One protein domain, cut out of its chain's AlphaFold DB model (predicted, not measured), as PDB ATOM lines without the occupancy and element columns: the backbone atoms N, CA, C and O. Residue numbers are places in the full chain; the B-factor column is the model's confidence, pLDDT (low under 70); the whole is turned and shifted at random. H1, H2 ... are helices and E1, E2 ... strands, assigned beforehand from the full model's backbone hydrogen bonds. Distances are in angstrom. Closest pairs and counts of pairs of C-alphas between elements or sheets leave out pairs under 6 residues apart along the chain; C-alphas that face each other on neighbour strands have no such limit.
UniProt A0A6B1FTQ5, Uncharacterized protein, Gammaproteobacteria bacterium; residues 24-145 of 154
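What this domain is: This is residues 24 to 145 of the 154 residues of an uncharacterized protein of Gammaproteobacteria bacterium (UniProt A0A6B1FTQ5). A strongly twisted sheet of six strands folds over at the bends in E2 and E3 into a half-open, barrel-like shell, with E4 and E5 meeting only through their link. H1 and H2 form a corner on this sheet, the small hairpin E6 and E7 packs on E1 and E2 with Phe 94, and H3 only grazes the sheet near edge strand E4. The printed part has 122 residues, with eight named strands followed by three named helices; the large sheet runs E4, E3, E2, E1, E5, E8, all antiparallel, and the class is mixed, helices and strands. It is compact, with a radius of gyration of the C-alphas of 13.3 A, and rounded, spanning 37 by 31 by 28 A.

Where its parts are: In the large sheet, E1 is residues 27 to 33, 17.2 A long, beginning at C-alpha 27 (43.864, -16.235, -21.732). E2 is residues 36 to 45, 20.7 A; E3 residues 49 to 57, 18.1 A; E4 residues 66 to 70, 13.2 A; E5 residues 74 to 81, 18.7 A; and E8 residues 103 to 105. The second sheet holds E6, residues 85 to 87, and E7, residues 94 to 96. H1 is residues 107 to 112, H2 residues 114 to 123, 14.3 A, and H3 residues 132 to 142, 15.0 A, ending at C-alpha 142 (50.268, 0.188, -18.113).

How they stand to each other: E1 to E4 form a meander, each strand the antiparallel neighbour of the one before. E2 bends by 81 degrees at residue 42 and E3 by 82 degrees at residue 54. Within hydrogen-bond range are N 52 and O 67 for E4 and E3, 2.8 A; N 41 and O 53 for E3 and E2, 2.8 A; N 29 and O 40 for E2 and E1, 2.7 A; N 28 and O 80 for E1 and E5, 2.8 A; N 77 and O 105 for E5 and E8, 2.7 A; and N 86 and O 95 in the hairpin of E6 and E7, 2.9 A. The closest C-alphas of E1 and E7 are those of Ala 28 and Phe 94, 6.5 A apart. H1 is on the sheet; its closest C-alpha pair with E5 is Ile 74 and Gly 107, 4.6 A. H2 is on it at a height over the sheet of 8.0 A, over none of its strands, but only just, as 2 of its C-alphas fall on E2; the C-alphas of Val 45 and Gln 121, the closest of E2 and H2, are 5.3 A apart. H1 and H2 touch only at the corner, with the C-alphas of Leu 110 and Arg 117 closest at 5.9 A, at a steep tilt of 62 degrees, opposite ways. H3 only grazes the sheet with residues 135 to 142; the C-alphas of Leu 66 and Tyr 142, the closest of E4 and H3, are 6.3 A apart. In H1, H2 and H3 every O i to N i+4 pair is within hydrogen-bond range.

The domain as a whole: The two C-alphas farthest apart are those of Ala 98 and Glu 133, 37.9 A. The printed part has no cut and no long link. Mean pLDDT of the printed part is 84.1; residues 24 to 25 and 82 to 100 are under 70.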
ATOM      1  N   PRO A  24      51.669 -13.615 -22.822       59.19
ATOM      2  CA  PRO A  24      50.432 -13.909 -22.118       59.19
ATOM      3  C   PRO A  24      50.638 -15.160 -21.261       59.19
ATOM      4  O   PRO A  24      51.368 -16.077 -21.644       59.19
ATOM      5  N   SER A  25      50.047 -15.183 -20.075       69.56
ATOM      6  CA  SER A  25      50.091 -16.333 -19.166       69.56
ATOM      7  C   SER A  25      48.713 -16.724 -18.645       69.56
ATOM      8  O   SER A  25      48.620 -17.738 -17.963       69.56
ATOM      9  N   GLY A  26      47.679 -15.934 -18.941       79.38
ATOM     10  CA  GLY A  26      46.274 -16.282 -18.755       79.38
ATOM     11  C   GLY A  26      45.629 -16.709 -20.073       79.38
ATOM     12  O   GLY A  26      46.071 -17.652 -20.735       79.38
ATOM     13  N   ILE A  27      44.601 -15.976 -20.491       88.31
ATOM     14  CA  ILE A  27      43.864 -16.235 -21.732       88.31
ATOM     15  C   ILE A  27      44.235 -15.173 -22.755       88.31
ATOM     16  O   ILE A  27      43.998 -13.993 -22.525       88.31
ATOM     17  N   ALA A  28      44.766 -15.581 -23.903       88.88
ATOM     18  CA  ALA A  28      44.797 -14.702 -25.061       88.88
ATOM     19  C   ALA A  28      43.404 -14.651 -25.685       88.88
ATOM     20  O   ALA A  28      42.740 -15.681 -25.848       88.88
ATOM     21  N   SER A  29      42.984 -13.453 -26.054       88.81
ATOM     22  CA  SER A  29      41.663 -13.192 -26.588       88.81
ATOM     23  C   SER A  29      41.718 -12.303 -27.820       88.81
ATOM     24  O   SER A  29      42.561 -11.413 -27.916       88.81
ATOM     25  N   LEU A  30      40.797 -12.565 -28.745       90.25
ATOM     26  CA  LEU A  30      40.400 -11.617 -29.776       90.25
ATOM     27  C   LEU A  30      38.972 -11.177 -29.472       90.25
ATOM     28  O   LEU A  30      38.058 -12.009 -29.508       90.25
ATOM     29  N   LEU A  31      38.792  -9.898 -29.174       91.62
ATOM     30  CA  LEU A  31      37.515  -9.319 -28.776       91.62
ATOM     31  C   LEU A  31      37.019  -8.363 -29.854       91.62
ATOM     32  O   LEU A  31      37.785  -7.553 -30.365       91.62
ATOM     33  N   TYR A  32      35.737  -8.458 -30.184       91.56
ATOM     34  CA  TYR A  32      35.049  -7.547 -31.089       91.56
ATOM     35  C   TYR A  32      34.173  -6.608 -30.262       91.56
ATOM     36  O   TYR A  32      33.134  -7.031 -29.740       91.56
ATOM     37  N   VAL A  33      34.603  -5.355 -30.134       90.62
ATOM     38  CA  VAL A  33      34.007  -4.342 -29.250       90.62
ATOM     39  C   VAL A  33      33.771  -3.072 -30.054       90.62
ATOM     40  O   VAL A  33      34.664  -2.645 -30.779       90.62
ATOM     41  N   ALA A  34      32.563  -2.504 -29.986       83.25
ATOM     42  CA  ALA A  34      32.187  -1.267 -30.689       83.25
ATOM     43  C   ALA A  34      32.550  -1.233 -32.200       83.25
ATOM     44  O   ALA A  34      32.862  -0.190 -32.766       83.25
ATOM     45  N   GLY A  35      32.519  -2.389 -32.875       81.19
ATOM     46  CA  GLY A  35      32.864  -2.508 -34.299       81.19
ATOM     47  C   GLY A  35      34.366  -2.572 -34.608       81.19
ATOM     48  O   GLY A  35      34.730  -2.690 -35.780       81.19
ATOM     49  N   ASP A  36      35.224  -2.556 -33.591       85.62
ATOM     50  CA  ASP A  36      36.666  -2.752 -33.713       85.62
ATOM     51  C   ASP A  36      37.105  -4.093 -33.109       85.62
ATOM     52  O   ASP A  36      36.329  -4.820 -32.481       85.62
ATOM     53  N   THR A  37      38.359  -4.460 -33.357       87.94
ATOM     54  CA  THR A  37      38.962  -5.692 -32.856       87.94
ATOM     55  C   THR A  37      40.131  -5.391 -31.922       87.94
ATOM     56  O   THR A  37      41.020  -4.603 -32.256       87.94
ATOM     57  N   LEU A  38      40.148  -6.065 -30.772       88.88
ATOM     58  CA  LEU A  38      41.187  -5.969 -29.751       88.88
ATOM     59  C   LEU A  38      41.854  -7.334 -29.559       88.88
ATOM     60  O   LEU A  38      41.188  -8.309 -29.197       88.88
ATOM     61  N   ASP A  39      43.166  -7.393 -29.769       88.31
ATOM     62  CA  ASP A  39      44.003  -8.490 -29.288       88.31
ATOM     63  C   ASP A  39      44.379  -8.190 -27.842       88.31
ATOM     64  O   ASP A  39      45.087  -7.218 -27.562       88.31
ATOM     65  N   ALA A  40      43.918  -9.011 -26.908       89.62
ATOM     66  CA  ALA A  40      44.111  -8.738 -25.493       89.62
ATOM     67  C   ALA A  40      44.361 -10.007 -24.684       89.62
ATOM     68  O   ALA A  40      43.930 -11.101 -25.047       89.62
ATOM     69  N   GLU A  41      45.049  -9.869 -23.561       90.31
ATOM     70  CA  GLU A  41      45.100 -10.901 -22.536       90.31
ATOM     71  C   GLU A  41      44.014 -10.646 -21.489       90.31
ATOM     72  O   GLU A  41      43.967  -9.563 -20.912       90.31
ATOM     73  N   VAL A  42      43.194 -11.653 -21.184       93.31
ATOM     74  CA  VAL A  42      42.272 -11.600 -20.043       93.31
ATOM     75  C   VAL A  42      43.069 -11.762 -18.755       93.31
ATOM     76  O   VAL A  42      43.625 -12.830 -18.461       93.31
ATOM     77  N   LEU A  43      43.120 -10.682 -17.981       93.25
ATOM     78  CA  LEU A  43      43.782 -10.643 -16.685       93.25
ATOM     79  C   LEU A  43      42.880 -11.234 -15.606       93.25
ATOM     80  O   LEU A  43      43.357 -12.040 -14.811       93.25
ATOM     81  N   ALA A  44      41.603 -10.859 -15.612       94.81
ATOM     82  CA  ALA A  44      40.577 -11.370 -14.712       94.81
ATOM     83  C   ALA A  44      39.185 -11.260 -15.351       94.81
ATOM     84  O   ALA A  44      38.958 -10.442 -16.247       94.81
ATOM     85  N   VAL A  45      38.260 -12.084 -14.868       95.69
ATOM     86  CA  VAL A  45      36.825 -12.017 -15.149       95.69
ATOM     87  C   VAL A  45      36.140 -11.437 -13.916       95.69
ATOM     88  O   VAL A  45      36.306 -11.932 -12.799       95.69
ATOM     89  N   GLU A  46      35.389 -10.365 -14.123       94.50
ATOM     90  CA  GLU A  46      34.547  -9.742 -13.107       94.50
ATOM     91  C   GLU A  46      33.101 -10.246 -13.237       94.50
ATOM     92  O   GLU A  46      32.791 -11.128 -14.041       94.50
ATOM     93  N   GLU A  47      32.197  -9.711 -12.416       92.19
ATOM     94  CA  GLU A  47      30.786 -10.105 -12.441       92.19
ATOM     95  C   GLU A  47      30.090  -9.728 -13.757       92.19
ATOM     96  O   GLU A  47      29.271 -10.500 -14.258       92.19
ATOM     97  N   ASP A  48      30.447  -8.577 -14.328       93.88
ATOM     98  CA  ASP A  48      29.807  -7.955 -15.491       93.88
ATOM     99  C   ASP A  48      30.794  -7.563 -16.609       93.88
ATOM    100  O   ASP A  48      30.377  -7.005 -17.627       93.88
ATOM    101  N   ALA A  49      32.092  -7.837 -16.442       95.94
ATOM    102  CA  ALA A  49      33.136  -7.364 -17.348       95.94
ATOM    103  C   ALA A  49      34.354  -8.296 -17.437       95.94
ATOM    104  O   ALA A  49      34.601  -9.152 -16.586       95.94
ATOM    105  N   LEU A  50      35.163  -8.083 -18.475       96.06
ATOM    106  CA  LEU A  50      36.533  -8.579 -18.560       96.06
ATOM    107  C   LEU A  50      37.511  -7.453 -18.233       96.06
ATOM    108  O   LEU A  50      37.433  -6.377 -18.825       96.06
ATOM    109  N   LEU A  51      38.482  -7.731 -17.366       95.56
ATOM    110  CA  LEU A  51      39.665  -6.894 -17.216       95.56
ATOM    111  C   LEU A  51      40.768  -7.449 -18.114       95.56
ATOM    112  O   LEU A  51      41.193  -8.600 -17.953       95.56
ATOM    113  N   VAL A  52      41.245  -6.639 -19.054       93.94
ATOM    114  CA  VAL A  52      42.192  -7.076 -20.078       93.94
ATOM    115  C   VAL A  52      43.415  -6.171 -20.171       93.94
ATOM    116  O   VAL A  52      43.349  -4.977 -19.886       93.94
ATOM    117  N   LEU A  53      44.536  -6.742 -20.608       91.81
ATOM    118  CA  LEU A  53      45.681  -5.995 -21.119       91.81
ATOM    119  C   LEU A  53      45.662  -6.080 -22.641       91.81
ATOM    120  O   LEU A  53      45.807  -7.169 -23.200       91.81
ATOM    121  N   VAL A  54      45.497  -4.946 -23.309       89.75
ATOM    122  CA  VAL A  54      45.417  -4.887 -24.768       89.75
ATOM    123  C   VAL A  54      46.831  -4.924 -25.350       89.75
ATOM    124  O   VAL A  54      47.648  -4.051 -25.071       89.75
ATOM    125  N   ASP A  55      47.143  -5.938 -26.156       85.12
ATOM    126  CA  ASP A  55      48.415  -6.040 -26.888       85.12
ATOM    127  C   ASP A  55      48.347  -5.194 -28.162       85.12
ATOM    128  O   ASP A  55      49.218  -4.363 -28.424       85.12
ATOM    129  N   SER A  56      47.260  -5.354 -28.920       82.94
ATOM    130  CA  SER A  56      47.000  -4.596 -30.137       82.94
ATOM    131  C   SER A  56      45.531  -4.186 -30.214       82.94
ATOM    132  O   SER A  56      44.630  -4.888 -29.757       82.94
ATOM    133  N   ALA A  57      45.302  -3.018 -30.793       80.62
ATOM    134  CA  ALA A  57      43.981  -2.482 -31.050       80.62
ATOM    135  C   ALA A  57      43.961  -1.951 -32.479       80.62
ATOM    136  O   ALA A  57      44.938  -1.335 -32.913       80.62
ATOM    137  N   GLY A  58      42.883  -2.217 -33.218       77.50
ATOM    138  CA  GLY A  58      42.744  -1.744 -34.590       77.50
ATOM    139  C   GLY A  58      42.751  -0.217 -34.672       77.50
ATOM    140  O   GLY A  58      43.735   0.398 -35.081       77.50
ATOM    141  N   GLN A  59      41.628   0.389 -34.307       74.31
ATOM    142  CA  GLN A  59      41.378   1.830 -34.306       74.31
ATOM    143  C   GLN A  59      41.427   2.441 -32.896       74.31
ATOM    144  O   GLN A  59      41.682   3.643 -32.775       74.31
ATOM    145  N   HIS A  60      41.239   1.652 -31.829       72.62
ATOM    146  CA  HIS A  60      41.385   2.157 -30.457       72.62
ATOM    147  C   HIS A  60      42.846   2.498 -30.105       72.62
ATOM    148  O   HIS A  60      43.795   1.844 -30.537       72.62
ATOM    149  N   ARG A  61      43.049   3.495 -29.232       80.31
ATOM    150  CA  ARG A  61      44.379   3.876 -28.702       80.31
ATOM    151  C   ARG A  61      44.772   3.094 -27.443       80.31
ATOM    152  O   ARG A  61      45.471   3.615 -26.577       80.31
ATOM    153  N   LEU A  62      44.333   1.844 -27.357       84.06
ATOM    154  CA  LEU A  62      44.476   1.014 -26.163       84.06
ATOM    155  C   LEU A  62      45.674   0.067 -26.192       84.06
ATOM    156  O   LEU A  62      45.943  -0.579 -25.191       84.06
ATOM    157  N   ALA A  63      46.419  -0.021 -27.295       86.06
ATOM    158  CA  ALA A  63      47.592  -0.891 -27.357       86.06
ATOM    159  C   ALA A  63      48.581  -0.592 -26.208       86.06
ATOM    160  O   ALA A  63      49.034   0.541 -26.034       86.06
ATOM    161  N   GLY A  64      48.904  -1.621 -25.423       84.56
ATOM    162  CA  GLY A  64      49.736  -1.545 -24.223       84.56
ATOM    163  C   GLY A  64      49.024  -1.058 -22.955       84.56
ATOM    164  O   GLY A  64      49.713  -0.830 -21.961       84.56
ATOM    165  N   ARG A  65      47.696  -0.887 -22.973       88.81
ATOM    166  CA  ARG A  65      46.898  -0.356 -21.855       88.81
ATOM    167  C   ARG A  65      45.959  -1.390 -21.251       88.81
ATOM    168  O   ARG A  65      45.610  -2.394 -21.879       88.81
ATOM    169  N   LEU A  66      45.542  -1.113 -20.020       92.62
ATOM    170  CA  LEU A  66      44.467  -1.841 -19.362       92.62
ATOM    171  C   LEU A  66      43.121  -1.358 -19.888       92.62
ATOM    172  O   LEU A  66      42.906  -0.156 -20.035       92.62
ATOM    173  N   ALA A  67      42.216  -2.301 -20.113       93.94
ATOM    174  CA  ALA A  67      40.835  -1.993 -20.423       93.94
ATOM    175  C   ALA A  67      39.887  -2.861 -19.597       93.94
ATOM    176  O   ALA A  67      40.127  -4.056 -19.400       93.94
ATOM    177  N   ARG A  68      38.794  -2.257 -19.145       95.56
ATOM    178  CA  ARG A  68      37.631  -2.946 -18.597       95.56
ATOM    179  C   ARG A  68      36.569  -2.985 -19.683       95.56
ATOM    180  O   ARG A  68      36.156  -1.943 -20.180       95.56
ATOM    181  N   ILE A  69      36.148  -4.180 -20.069       94.81
ATOM    182  CA  ILE A  69      35.207  -4.385 -21.170       94.81
ATOM    183  C   ILE A  69      33.951  -5.040 -20.594       94.81
ATOM    184  O   ILE A  69      33.977  -6.246 -20.326       94.81
ATOM    185  N   PRO A  70      32.865  -4.279 -20.372       95.19
ATOM    186  CA  PRO A  70      31.583  -4.829 -19.965       95.19
ATOM    187  C   PRO A  70      31.106  -5.877 -20.967       95.19
ATOM    188  O   PRO A  70      31.250  -5.697 -22.180       95.19
ATOM    189  N   PHE A  71      30.491  -6.954 -20.480       93.94
ATOM    190  CA  PHE A  71      29.980  -8.005 -21.354       93.94
ATOM    191  C   PHE A  71      29.060  -7.475 -22.460       93.94
ATOM    192  O   PHE A  71      29.291  -7.853 -23.603       93.94
ATOM    193  N   PRO A  72      28.114  -6.543 -22.219       92.06
ATOM    194  CA  PRO A  72      27.277  -6.002 -23.294       92.06
ATOM    195  C   PRO A  72      28.056  -5.399 -24.477       92.06
ATOM    196  O   PRO A  72      27.536  -5.374 -25.588       92.06
ATOM    197  N   GLY A  73      29.300  -4.946 -24.268       90.56
ATOM    198  CA  GLY A  73      30.152  -4.398 -25.328       90.56
ATOM    199  C   GLY A  73      30.858  -5.457 -26.178       90.56
ATOM    200  O   GLY A  73      31.385  -5.139 -27.243       90.56
ATOM    201  N   ILE A  74      30.864  -6.723 -25.750       93.56
ATOM    202  CA  ILE A  74      31.529  -7.823 -26.452       93.56
ATOM    203  C   ILE A  74      30.543  -8.462 -27.426       93.56
ATOM    204  O   ILE A  74      29.781  -9.364 -27.085       93.56
ATOM    205  N   THR A  75      30.597  -8.052 -28.688       93.69
ATOM    206  CA  THR A  75      29.770  -8.671 -29.741       93.69
ATOM    207  C   THR A  75      30.225 -10.093 -30.067       93.69
ATOM    208  O   THR A  75      29.416 -10.954 -30.408       93.69
ATOM    209  N   ARG A  76      31.531 -10.357 -29.944       92.88
ATOM    210  CA  ARG A  76      32.134 -11.685 -30.077       92.88
ATOM    211  C   ARG A  76      33.486 -11.717 -29.373       92.88
ATOM    212  O   ARG A  76      34.276 -10.787 -29.508       92.88
ATOM    213  N   GLY A  77      33.784 -12.812 -28.692       92.19
ATOM    214  CA  GLY A  77      35.084 -13.108 -28.105       92.19
ATOM    215  C   GLY A  77      35.587 -14.474 -28.557       92.19
ATOM    216  O   GLY A  77      34.817 -15.428 -28.690       92.19
ATOM    217  N   ARG A  78      36.891 -14.571 -28.818       91.38
ATOM    218  CA  ARG A  78      37.589 -15.842 -29.045       91.38
ATOM    219  C   ARG A  78      38.698 -15.971 -28.025       91.38
ATOM    220  O   ARG A  78      39.554 -15.098 -27.970       91.38
ATOM    221  N   PHE A  79      38.700 -17.057 -27.270       89.19
ATOM    222  CA  PHE A  79      39.528 -17.246 -26.089       89.19
ATOM    223  C   PHE A  79      40.392 -18.493 -26.229       89.19
ATOM    224  O   PHE A  79      39.916 -19.565 -26.613       89.19
ATOM    225  N   ALA A  80      41.668 -18.374 -25.882       86.06
ATOM    226  CA  ALA A  80      42.576 -19.503 -25.802       86.06
ATOM    227  C   ALA A  80      43.566 -19.330 -24.660       86.06
ATOM    228  O   ALA A  80      44.131 -18.258 -24.460       86.06
ATOM    229  N   HIS A  81      43.839 -20.417 -23.945       80.12
ATOM    230  CA  HIS A  81      44.871 -20.406 -22.920       80.12
ATOM    231  C   HIS A  81      46.241 -20.101 -23.542       80.12
ATOM    232  O   HIS A  81      46.622 -20.696 -24.557       80.12
ATOM    233  N   ALA A  82      46.998 -19.201 -22.917       67.62
ATOM    234  CA  ALA A  82      48.228 -18.645 -23.469       67.62
ATOM    235  C   ALA A  82      49.302 -19.697 -23.787       67.62
ATOM    236  O   ALA A  82      50.075 -19.526 -24.728       67.62
ATOM    237  N   GLY A  83      49.301 -20.835 -23.083       63.91
ATOM    238  CA  GLY A  83      50.172 -21.976 -23.396       63.91
ATOM    239  C   GLY A  83      49.976 -22.566 -24.806       63.91
ATOM    240  O   GLY A  83      50.851 -23.278 -25.293       63.91
ATOM    241  N   GLY A  84      48.855 -22.268 -25.474       60.56
ATOM    242  CA  GLY A  84      48.558 -22.665 -26.856       60.56
ATOM    243  C   GLY A  84      48.802 -21.573 -27.909       60.56
ATOM    244  O   GLY A  84      48.535 -21.788 -29.095       60.56
ATOM    245  N   VAL A  85      49.293 -20.404 -27.500       63.06
ATOM    246  CA  VAL A  85      49.365 -19.197 -28.332       63.06
ATOM    247  C   VAL A  85      50.818 -18.914 -28.690       63.06
ATOM    248  O   VAL A  85      51.701 -18.933 -27.835       63.06
ATOM    249  N   ARG A  86      51.090 -18.645 -29.969       63.91
ATOM    250  CA  ARG A  86      52.413 -18.201 -30.426       63.91
ATOM    251  C   ARG A  86      52.391 -16.696 -30.654       63.91
ATOM    252  O   ARG A  86      51.483 -16.167 -31.293       63.91
ATOM    253  N   ARG A  87      53.424 -16.007 -30.162       56.62
ATOM    254  CA  ARG A  87      53.648 -14.593 -30.470       56.62
ATOM    255  C   ARG A  87      54.166 -14.491 -31.914       56.62
ATOM    256  O   ARG A  87      55.347 -14.712 -32.153       56.62
ATOM    257  N   GLY A  88      53.257 -14.205 -32.852       54.88
ATOM    258  CA  GLY A  88      53.539 -13.856 -34.251       54.88
ATOM    259  C   GLY A  88      53.585 -15.007 -35.274       54.88
ATOM    260  O   GLY A  88      54.266 -16.010 -35.074       54.88
ATOM    261  N   PHE A  89      52.892 -14.800 -36.408       39.34
ATOM    262  CA  PHE A  89      53.304 -15.267 -37.751       39.34
ATOM    263  C   PHE A  89      52.641 -14.494 -38.917       39.34
ATOM    264  O   PHE A  89      53.132 -14.556 -40.035       39.34
ATOM    265  N   PHE A  90      51.581 -13.713 -38.676       39.03
ATOM    266  CA  PHE A  90      51.028 -12.764 -39.654       39.03
ATOM    267  C   PHE A  90      50.780 -11.404 -38.974       39.03
ATOM    268  O   PHE A  90      49.639 -11.033 -38.749       39.03
ATOM    269  N   ASP A  91      51.858 -10.737 -38.539       43.38
ATOM    270  CA  ASP A  91      51.930  -9.320 -38.122       43.38
ATOM    271  C   ASP A  91      50.651  -8.688 -37.521       43.38
ATOM    272  O   ASP A  91      49.916  -8.063 -38.289       43.38
ATOM    273  N   ARG A  92      50.404  -8.803 -36.190       49.72
ATOM    274  CA  ARG A  92      49.627  -7.840 -35.342       49.72
ATOM    275  C   ARG A  92      49.098  -8.324 -33.969       49.72
ATOM    276  O   ARG A  92      48.507  -7.505 -33.289       49.72
ATOM    277  N   GLY A  93      49.326  -9.558 -33.506       54.25
ATOM    278  CA  GLY A  93      48.814  -9.986 -32.185       54.25
ATOM    279  C   GLY A  93      49.010 -11.468 -31.844       54.25
ATOM    280  O   GLY A  93      49.939 -12.123 -32.337       54.25
ATOM    281  N   PHE A  94      48.132 -12.007 -30.990       56.09
ATOM    282  CA  PHE A  94      48.152 -13.398 -30.521       56.09
ATOM    283  C   PHE A  94      47.658 -14.378 -31.598       56.09
ATOM    284  O   PHE A  94      46.478 -14.414 -31.935       56.09
ATOM    285  N   ALA A  95      48.549 -15.235 -32.116       58.84
ATOM    286  CA  ALA A  95      48.174 -16.265 -33.084       58.84
ATOM    287  C   ALA A  95      47.939 -17.612 -32.385       58.84
ATOM    288  O   ALA A  95      48.834 -18.167 -31.736       58.84
ATOM    289  N   LEU A  96      46.736 -18.164 -32.544       60.56
ATOM    290  CA  LEU A  96      46.425 -19.510 -32.071       60.56
ATOM    291  C   LEU A  96      47.248 -20.533 -32.855       60.56
ATOM    292  O   LEU A  96      47.314 -20.484 -34.085       60.56
ATOM    293  N   SER A  97      47.871 -21.481 -32.154       59.59
ATOM    294  CA  SER A  97      48.432 -22.660 -32.815       59.59
ATOM    295  C   SER A  97      47.329 -23.381 -33.603       59.59
ATOM    296  O   SER A  97      46.201 -23.470 -33.127       59.59
ATOM    297  N   ALA A  98      47.644 -23.948 -34.773       58.12
ATOM    298  CA  ALA A  98      46.666 -24.636 -35.634       58.12
ATOM    299  C   ALA A  98      45.901 -25.785 -34.934       58.12
ATOM    300  O   ALA A  98      44.853 -26.213 -35.407       58.12
ATOM    301  N   ASN A  99      46.417 -26.269 -33.801       60.19
ATOM    302  CA  ASN A  99      45.812 -27.329 -32.993       60.19
ATOM    303  C   ASN A  99      44.942 -26.809 -31.836       60.19
ATOM    304  O   ASN A  99      44.381 -27.608 -31.089       60.19
ATOM    305  N   VAL A 100      44.840 -25.492 -31.656       65.69
ATOM    306  CA  VAL A 100      44.016 -24.874 -30.616       65.69
ATOM    307  C   VAL A 100      42.663 -24.528 -31.214       65.69
ATOM    308  O   VAL A 100      42.566 -23.721 -32.134       65.69
ATOM    309  N   ARG A 101      41.606 -25.137 -30.674       70.81
ATOM    310  CA  ARG A 101      40.237 -24.684 -30.912       70.81
ATOM    311  C   ARG A 101      39.932 -23.599 -29.883       70.81
ATOM    312  O   ARG A 101      39.860 -23.944 -28.704       70.81
ATOM    313  N   PRO A 102      39.819 -22.322 -30.280       79.69
ATOM    314  CA  PRO A 102      39.422 -21.296 -29.334       79.69
ATOM    315  C   PRO A 102      38.013 -21.587 -28.831       79.69
ATOM    316  O   PRO A 102      37.158 -22.055 -29.586       79.69
ATOM    317  N   TYR A 103      37.785 -21.285 -27.561       86.38
ATOM    318  CA  TYR A 103      36.440 -21.138 -27.037       86.38
ATOM    319  C   TYR A 103      35.871 -19.820 -27.574       86.38
ATOM    320  O   TYR A 103      36.550 -18.794 -27.524       86.38
ATOM    321  N   GLU A 104      34.675 -19.846 -28.150       89.94
ATOM    322  CA  GLU A 104      34.004 -18.645 -28.646       89.94
ATOM    323  C   GLU A 104      32.777 -18.361 -27.788       89.94
ATOM    324  O   GLU A 104      32.012 -19.281 -27.503       89.94
ATOM    325  N   ALA A 105      32.592 -17.100 -27.410       92.50
ATOM    326  CA  ALA A 105      31.430 -16.637 -26.659       92.50
ATOM    327  C   ALA A 105      31.131 -15.181 -27.003       92.50
ATOM    328  O   ALA A 105      32.048 -14.403 -27.278       92.50
ATOM    329  N   THR A 106      29.861 -14.803 -26.992       94.25
ATOM    330  CA  THR A 106      29.449 -13.397 -26.988       94.25
ATOM    331  C   THR A 106      29.433 -12.858 -25.563       94.25
ATOM    332  O   THR A 106      29.472 -13.606 -24.589       94.25
ATOM    333  N   GLY A 107      29.345 -11.544 -25.425       92.12
ATOM    334  CA  GLY A 107      29.078 -10.908 -24.148       92.12
ATOM    335  C   GLY A 107      27.779 -11.365 -23.495       92.12
ATOM    336  O   GLY A 107      27.741 -11.592 -22.292       92.12
ATOM    337  N   GLU A 108      26.726 -11.569 -24.285       93.25
ATOM    338  CA  GLU A 108      25.455 -12.094 -23.785       93.25
ATOM    339  C   GLU A 108      25.622 -13.506 -23.206       93.25
ATOM    340  O   GLU A 108      25.159 -13.762 -22.095       93.25
ATOM    341  N   ASP A 109      26.364 -14.384 -23.894       93.44
ATOM    342  CA  ASP A 109      26.683 -15.729 -23.392       93.44
ATOM    343  C   ASP A 109      27.454 -15.648 -22.068       93.44
ATOM    344  O   ASP A 109      27.094 -16.308 -21.091       93.44
ATOM    345  N   LEU A 110      28.477 -14.787 -22.007       92.31
ATOM    346  CA  LEU A 110      29.274 -14.581 -20.797       92.31
ATOM    347  C   LEU A 110      28.439 -14.008 -19.651       92.31
ATOM    348  O   LEU A 110      28.638 -14.407 -18.509       92.31
ATOM    349  N   ALA A 111      27.485 -13.117 -19.915       92.31
ATOM    350  CA  ALA A 111      26.598 -12.568 -18.893       92.31
ATOM    351  C   ALA A 111      25.570 -13.605 -18.402       92.31
ATOM    352  O   ALA A 111      25.314 -13.713 -17.197       92.31
ATOM    353  N   ALA A 112      25.012 -14.407 -19.308       94.06
ATOM    354  CA  ALA A 112      23.969 -15.379 -18.997       94.06
ATOM    355  C   ALA A 112      24.510 -16.674 -18.369       94.06
ATOM    356  O   ALA A 112      23.821 -17.283 -17.546       94.06
ATOM    357  N   ASN A 113      25.727 -17.095 -18.728       93.38
ATOM    358  CA  ASN A 113      26.270 -18.390 -18.340       93.38
ATOM    359  C   ASN A 113      27.390 -18.279 -17.281       93.38
ATOM    360  O   ASN A 113      28.537 -17.959 -17.604       93.38
ATOM    361  N   PRO A 114      27.107 -18.591 -16.000       89.56
ATOM    362  CA  PRO A 114      28.118 -18.548 -14.947       89.56
ATOM    363  C   PRO A 114      29.198 -19.629 -15.093       89.56
ATOM    364  O   PRO A 114      30.304 -19.434 -14.591       89.56
ATOM    365  N   GLU A 115      28.917 -20.750 -15.766       89.62
ATOM    366  CA  GLU A 115      29.911 -21.806 -16.001       89.62
ATOM    367  C   GLU A 115      30.994 -21.331 -16.976       89.62
ATOM    368  O   GLU A 115      32.186 -21.519 -16.733       89.62
ATOM    369  N   ASP A 116      30.587 -20.627 -18.032       89.44
ATOM    370  CA  ASP A 116      31.506 -20.044 -19.007       89.44
ATOM    371  C   ASP A 116      32.413 -18.993 -18.359       89.44
ATOM    372  O   ASP A 116      33.635 -19.018 -18.548       89.44
ATOM    373  N   ARG A 117      31.851 -18.131 -17.497       92.88
ATOM    374  CA  ARG A 117      32.649 -17.187 -16.697       92.88
ATOM    375  C   ARG A 117      33.605 -17.896 -15.755       92.88
ATOM    376  O   ARG A 117      34.764 -17.502 -15.677       92.88
ATOM    377  N   ALA A 118      33.154 -18.935 -15.055       90.25
ATOM    378  CA  ALA A 118      34.004 -19.688 -14.137       90.25
ATOM    379  C   ALA A 118      35.185 -20.341 -14.873       90.25
ATOM    380  O   ALA A 118      36.320 -20.279 -14.399       90.25
ATOM    381  N   ASN A 119      34.943 -20.897 -16.062       89.50
ATOM    382  CA  ASN A 119      35.989 -21.477 -16.901       89.50
ATOM    383  C   ASN A 119      37.008 -20.423 -17.361       89.50
ATOM    384  O   ASN A 119      38.215 -20.656 -17.260       89.50
ATOM    385  N   LEU A 120      36.547 -19.251 -17.813       91.19
ATOM    386  CA  LEU A 120      37.445 -18.142 -18.150       91.19
ATOM    387  C   LEU A 120      38.193 -17.617 -16.916       91.19
ATOM    388  O   LEU A 120      39.382 -17.322 -16.999       91.19
ATOM    389  N   GLN A 121      37.545 -17.552 -15.756       92.94
ATOM    390  CA  GLN A 121      38.174 -17.085 -14.525       92.94
ATOM    391  C   GLN A 121      39.320 -18.006 -14.108       92.94
ATOM    392  O   GLN A 121      40.423 -17.526 -13.849       92.94
ATOM    393  N   LEU A 122      39.102 -19.324 -14.118       90.50
ATOM    394  CA  LEU A 122      40.121 -20.322 -13.768       90.50
ATOM    395  C   LEU A 122      41.364 -20.268 -14.663       90.50
ATOM    396  O   LEU A 122      42.457 -20.604 -14.210       90.50
ATOM    397  N   LEU A 123      41.192 -19.869 -15.922       89.06
ATOM    398  CA  LEU A 123      42.259 -19.805 -16.921       89.06
ATOM    399  C   LEU A 123      42.841 -18.393 -17.096       89.06
ATOM    400  O   LEU A 123      43.827 -18.228 -17.817       89.06
ATOM    401  N   SER A 124      42.238 -17.381 -16.468       89.75
ATOM    402  CA  SER A 124      42.740 -16.007 -16.464       89.75
ATOM    403  C   SER A 124      44.072 -15.901 -15.716       89.75
ATOM    404  O   SER A 124      44.465 -16.794 -14.962       89.75
ATOM    405  N   ARG A 125      44.799 -14.796 -15.916       89.44
ATOM    406  CA  ARG A 125      46.086 -14.586 -15.228       89.44
ATOM    407  C   ARG A 125      45.909 -14.466 -13.708       89.44
ATOM    408  O   ARG A 125      46.798 -14.883 -12.964       89.44
ATOM    409  N   TYR A 126      44.784 -13.912 -13.261       92.06
ATOM    410  CA  TYR A 126      44.435 -13.723 -11.856       92.06
ATOM    411  C   TYR A 126      43.062 -14.354 -11.552       92.06
ATOM    412  O   TYR A 126      42.067 -13.636 -11.445       92.06
ATOM    413  N   PRO A 127      42.989 -15.686 -11.347       91.31
ATOM    414  CA  PRO A 127      41.732 -16.398 -11.082       91.31
ATOM    415  C   PRO A 127      41.015 -16.003  -9.790       91.31
ATOM    416  O   PRO A 127      39.842 -16.317  -9.598       91.31
ATOM    417  N   GLN A 128      41.704 -15.322  -8.883       89.31
ATOM    418  CA  GLN A 128      41.124 -14.724  -7.681       89.31
ATOM    419  C   GLN A 128      40.557 -13.310  -7.911       89.31
ATOM    420  O   GLN A 128      40.065 -12.700  -6.967       89.31
ATOM    421  N   GLY A 129      40.654 -12.780  -9.133       91.12
ATOM    422  CA  GLY A 129      40.378 -11.383  -9.451       91.12
ATOM    423  C   GLY A 129      41.575 -10.463  -9.192       91.12
ATOM    424  O   GLY A 129      42.647 -10.889  -8.745       91.12
ATOM    425  N   VAL A 130      41.386  -9.177  -9.485       91.12
ATOM    426  CA  VAL A 130      42.376  -8.118  -9.254       91.12
ATOM    427  C   VAL A 130      41.872  -7.219  -8.127       91.12
ATOM    428  O   VAL A 130      40.915  -6.482  -8.306       91.12
ATOM    429  N   GLY A 131      42.505  -7.298  -6.955       91.69
ATOM    430  CA  GLY A 131      42.216  -6.383  -5.844       91.69
ATOM    431  C   GLY A 131      42.890  -5.018  -6.019       91.69
ATOM    432  O   GLY A 131      43.846  -4.898  -6.788       91.69
ATOM    433  N   ASP A 132      42.450  -4.022  -5.250       92.94
ATOM    434  CA  ASP A 132      42.835  -2.605  -5.387       92.94
ATOM    435  C   ASP A 132      44.350  -2.362  -5.443       92.94
ATOM    436  O   ASP A 132      44.840  -1.611  -6.284       92.94
ATOM    437  N   GLU A 133      45.128  -3.025  -4.580       92.19
ATOM    438  CA  GLU A 133      46.588  -2.868  -4.566       92.19
ATOM    439  C   GLU A 133      47.227  -3.384  -5.865       92.19
ATOM    440  O   GLU A 133      48.151  -2.774  -6.407       92.19
ATOM    441  N   LEU A 134      46.743  -4.519  -6.376       90.75
ATOM    442  CA  LEU A 134      47.238  -5.079  -7.628       90.75
ATOM    443  C   LEU A 134      46.791  -4.225  -8.815       90.75
ATOM    444  O   LEU A 134      47.600  -4.010  -9.716       90.75
ATOM    445  N   LEU A 135      45.558  -3.713  -8.797       92.19
ATOM    446  CA  LEU A 135      45.056  -2.810  -9.827       92.19
ATOM    447  C   LEU A 135      45.926  -1.555  -9.911       92.19
ATOM    448  O   LEU A 135      46.483  -1.288 -10.971       92.19
ATOM    449  N   ALA A 136      46.181  -0.886  -8.784       91.06
ATOM    450  CA  ALA A 136      47.033   0.303  -8.740       91.06
ATOM    451  C   ALA A 136      48.448   0.038  -9.290       91.06
ATOM    452  O   ALA A 136      49.050   0.885  -9.951       91.06
ATOM    453  N   ARG A 137      48.998  -1.160  -9.046       89.56
ATOM    454  CA  ARG A 137      50.300  -1.567  -9.602       89.56
ATOM    455  C   ARG A 137      50.246  -1.815 -11.105       89.56
ATOM    456  O   ARG A 137      51.219  -1.506 -11.793       89.56
ATOM    457  N   LEU A 138      49.160  -2.402 -11.602       89.88
ATOM    458  CA  LEU A 138      48.950  -2.598 -13.033       89.88
ATOM    459  C   LEU A 138      48.775  -1.242 -13.726       89.88
ATOM    460  O   LEU A 138      49.433  -1.007 -14.734       89.88
ATOM    461  N   GLU A 139      47.985  -0.333 -13.159       90.00
ATOM    462  CA  GLU A 139      47.764   1.007 -13.711       90.00
ATOM    463  C   GLU A 139      49.044   1.847 -13.725       90.00
ATOM    464  O   GLU A 139      49.357   2.513 -14.711       90.00
ATOM    465  N   ALA A 140      49.866   1.750 -12.677       89.31
ATOM    466  CA  ALA A 140      51.179   2.389 -12.655       89.31
ATOM    467  C   ALA A 140      52.124   1.863 -13.755       89.31
ATOM    468  O   ALA A 140      53.016   2.590 -14.197       89.31
ATOM    469  N   ALA A 141      51.958   0.608 -14.186       87.88
ATOM    470  CA  ALA A 141      52.790  -0.013 -15.215       87.88
ATOM    471  C   ALA A 141      52.262   0.216 -16.642       87.88
ATOM    472  O   ALA A 141      53.061   0.335 -17.572       87.88
ATOM    473  N   TYR A 142      50.940   0.265 -16.811       86.56
ATOM    474  CA  TYR A 142      50.268   0.188 -18.113       86.56
ATOM    475  C   TYR A 142      49.366   1.383 -18.440       86.56
ATOM    476  O   TYR A 142      48.806   1.455 -19.534       86.56
ATOM    477  N   GLY A 143      49.266   2.350 -17.532       89.62
ATOM    478  CA  GLY A 143      48.326   3.461 -17.620       89.62
ATOM    479  C   GLY A 143      47.003   3.153 -16.923       89.62
ATOM    480  O   GLY A 143      46.703   2.002 -16.612       89.62
ATOM    481  N   GLU A 144      46.235   4.213 -16.672       90.81
ATOM    482  CA  GLU A 144      44.925   4.149 -16.017       90.81
ATOM    483  C   GLU A 144      43.980   3.184 -16.740       90.81
ATOM    484  O   GLU A 144      43.999   3.085 -17.972       90.81
ATOM    485  N   LEU A 145      43.168   2.473 -15.956       93.44
ATOM    486  CA  LEU A 145      42.158   1.567 -16.475       93.44
ATOM    487  C   LEU A 145      41.094   2.344 -17.260       93.44
ATOM    488  O   LEU A 145      40.362   3.156 -16.699       93.44
TER     489      LEU A 145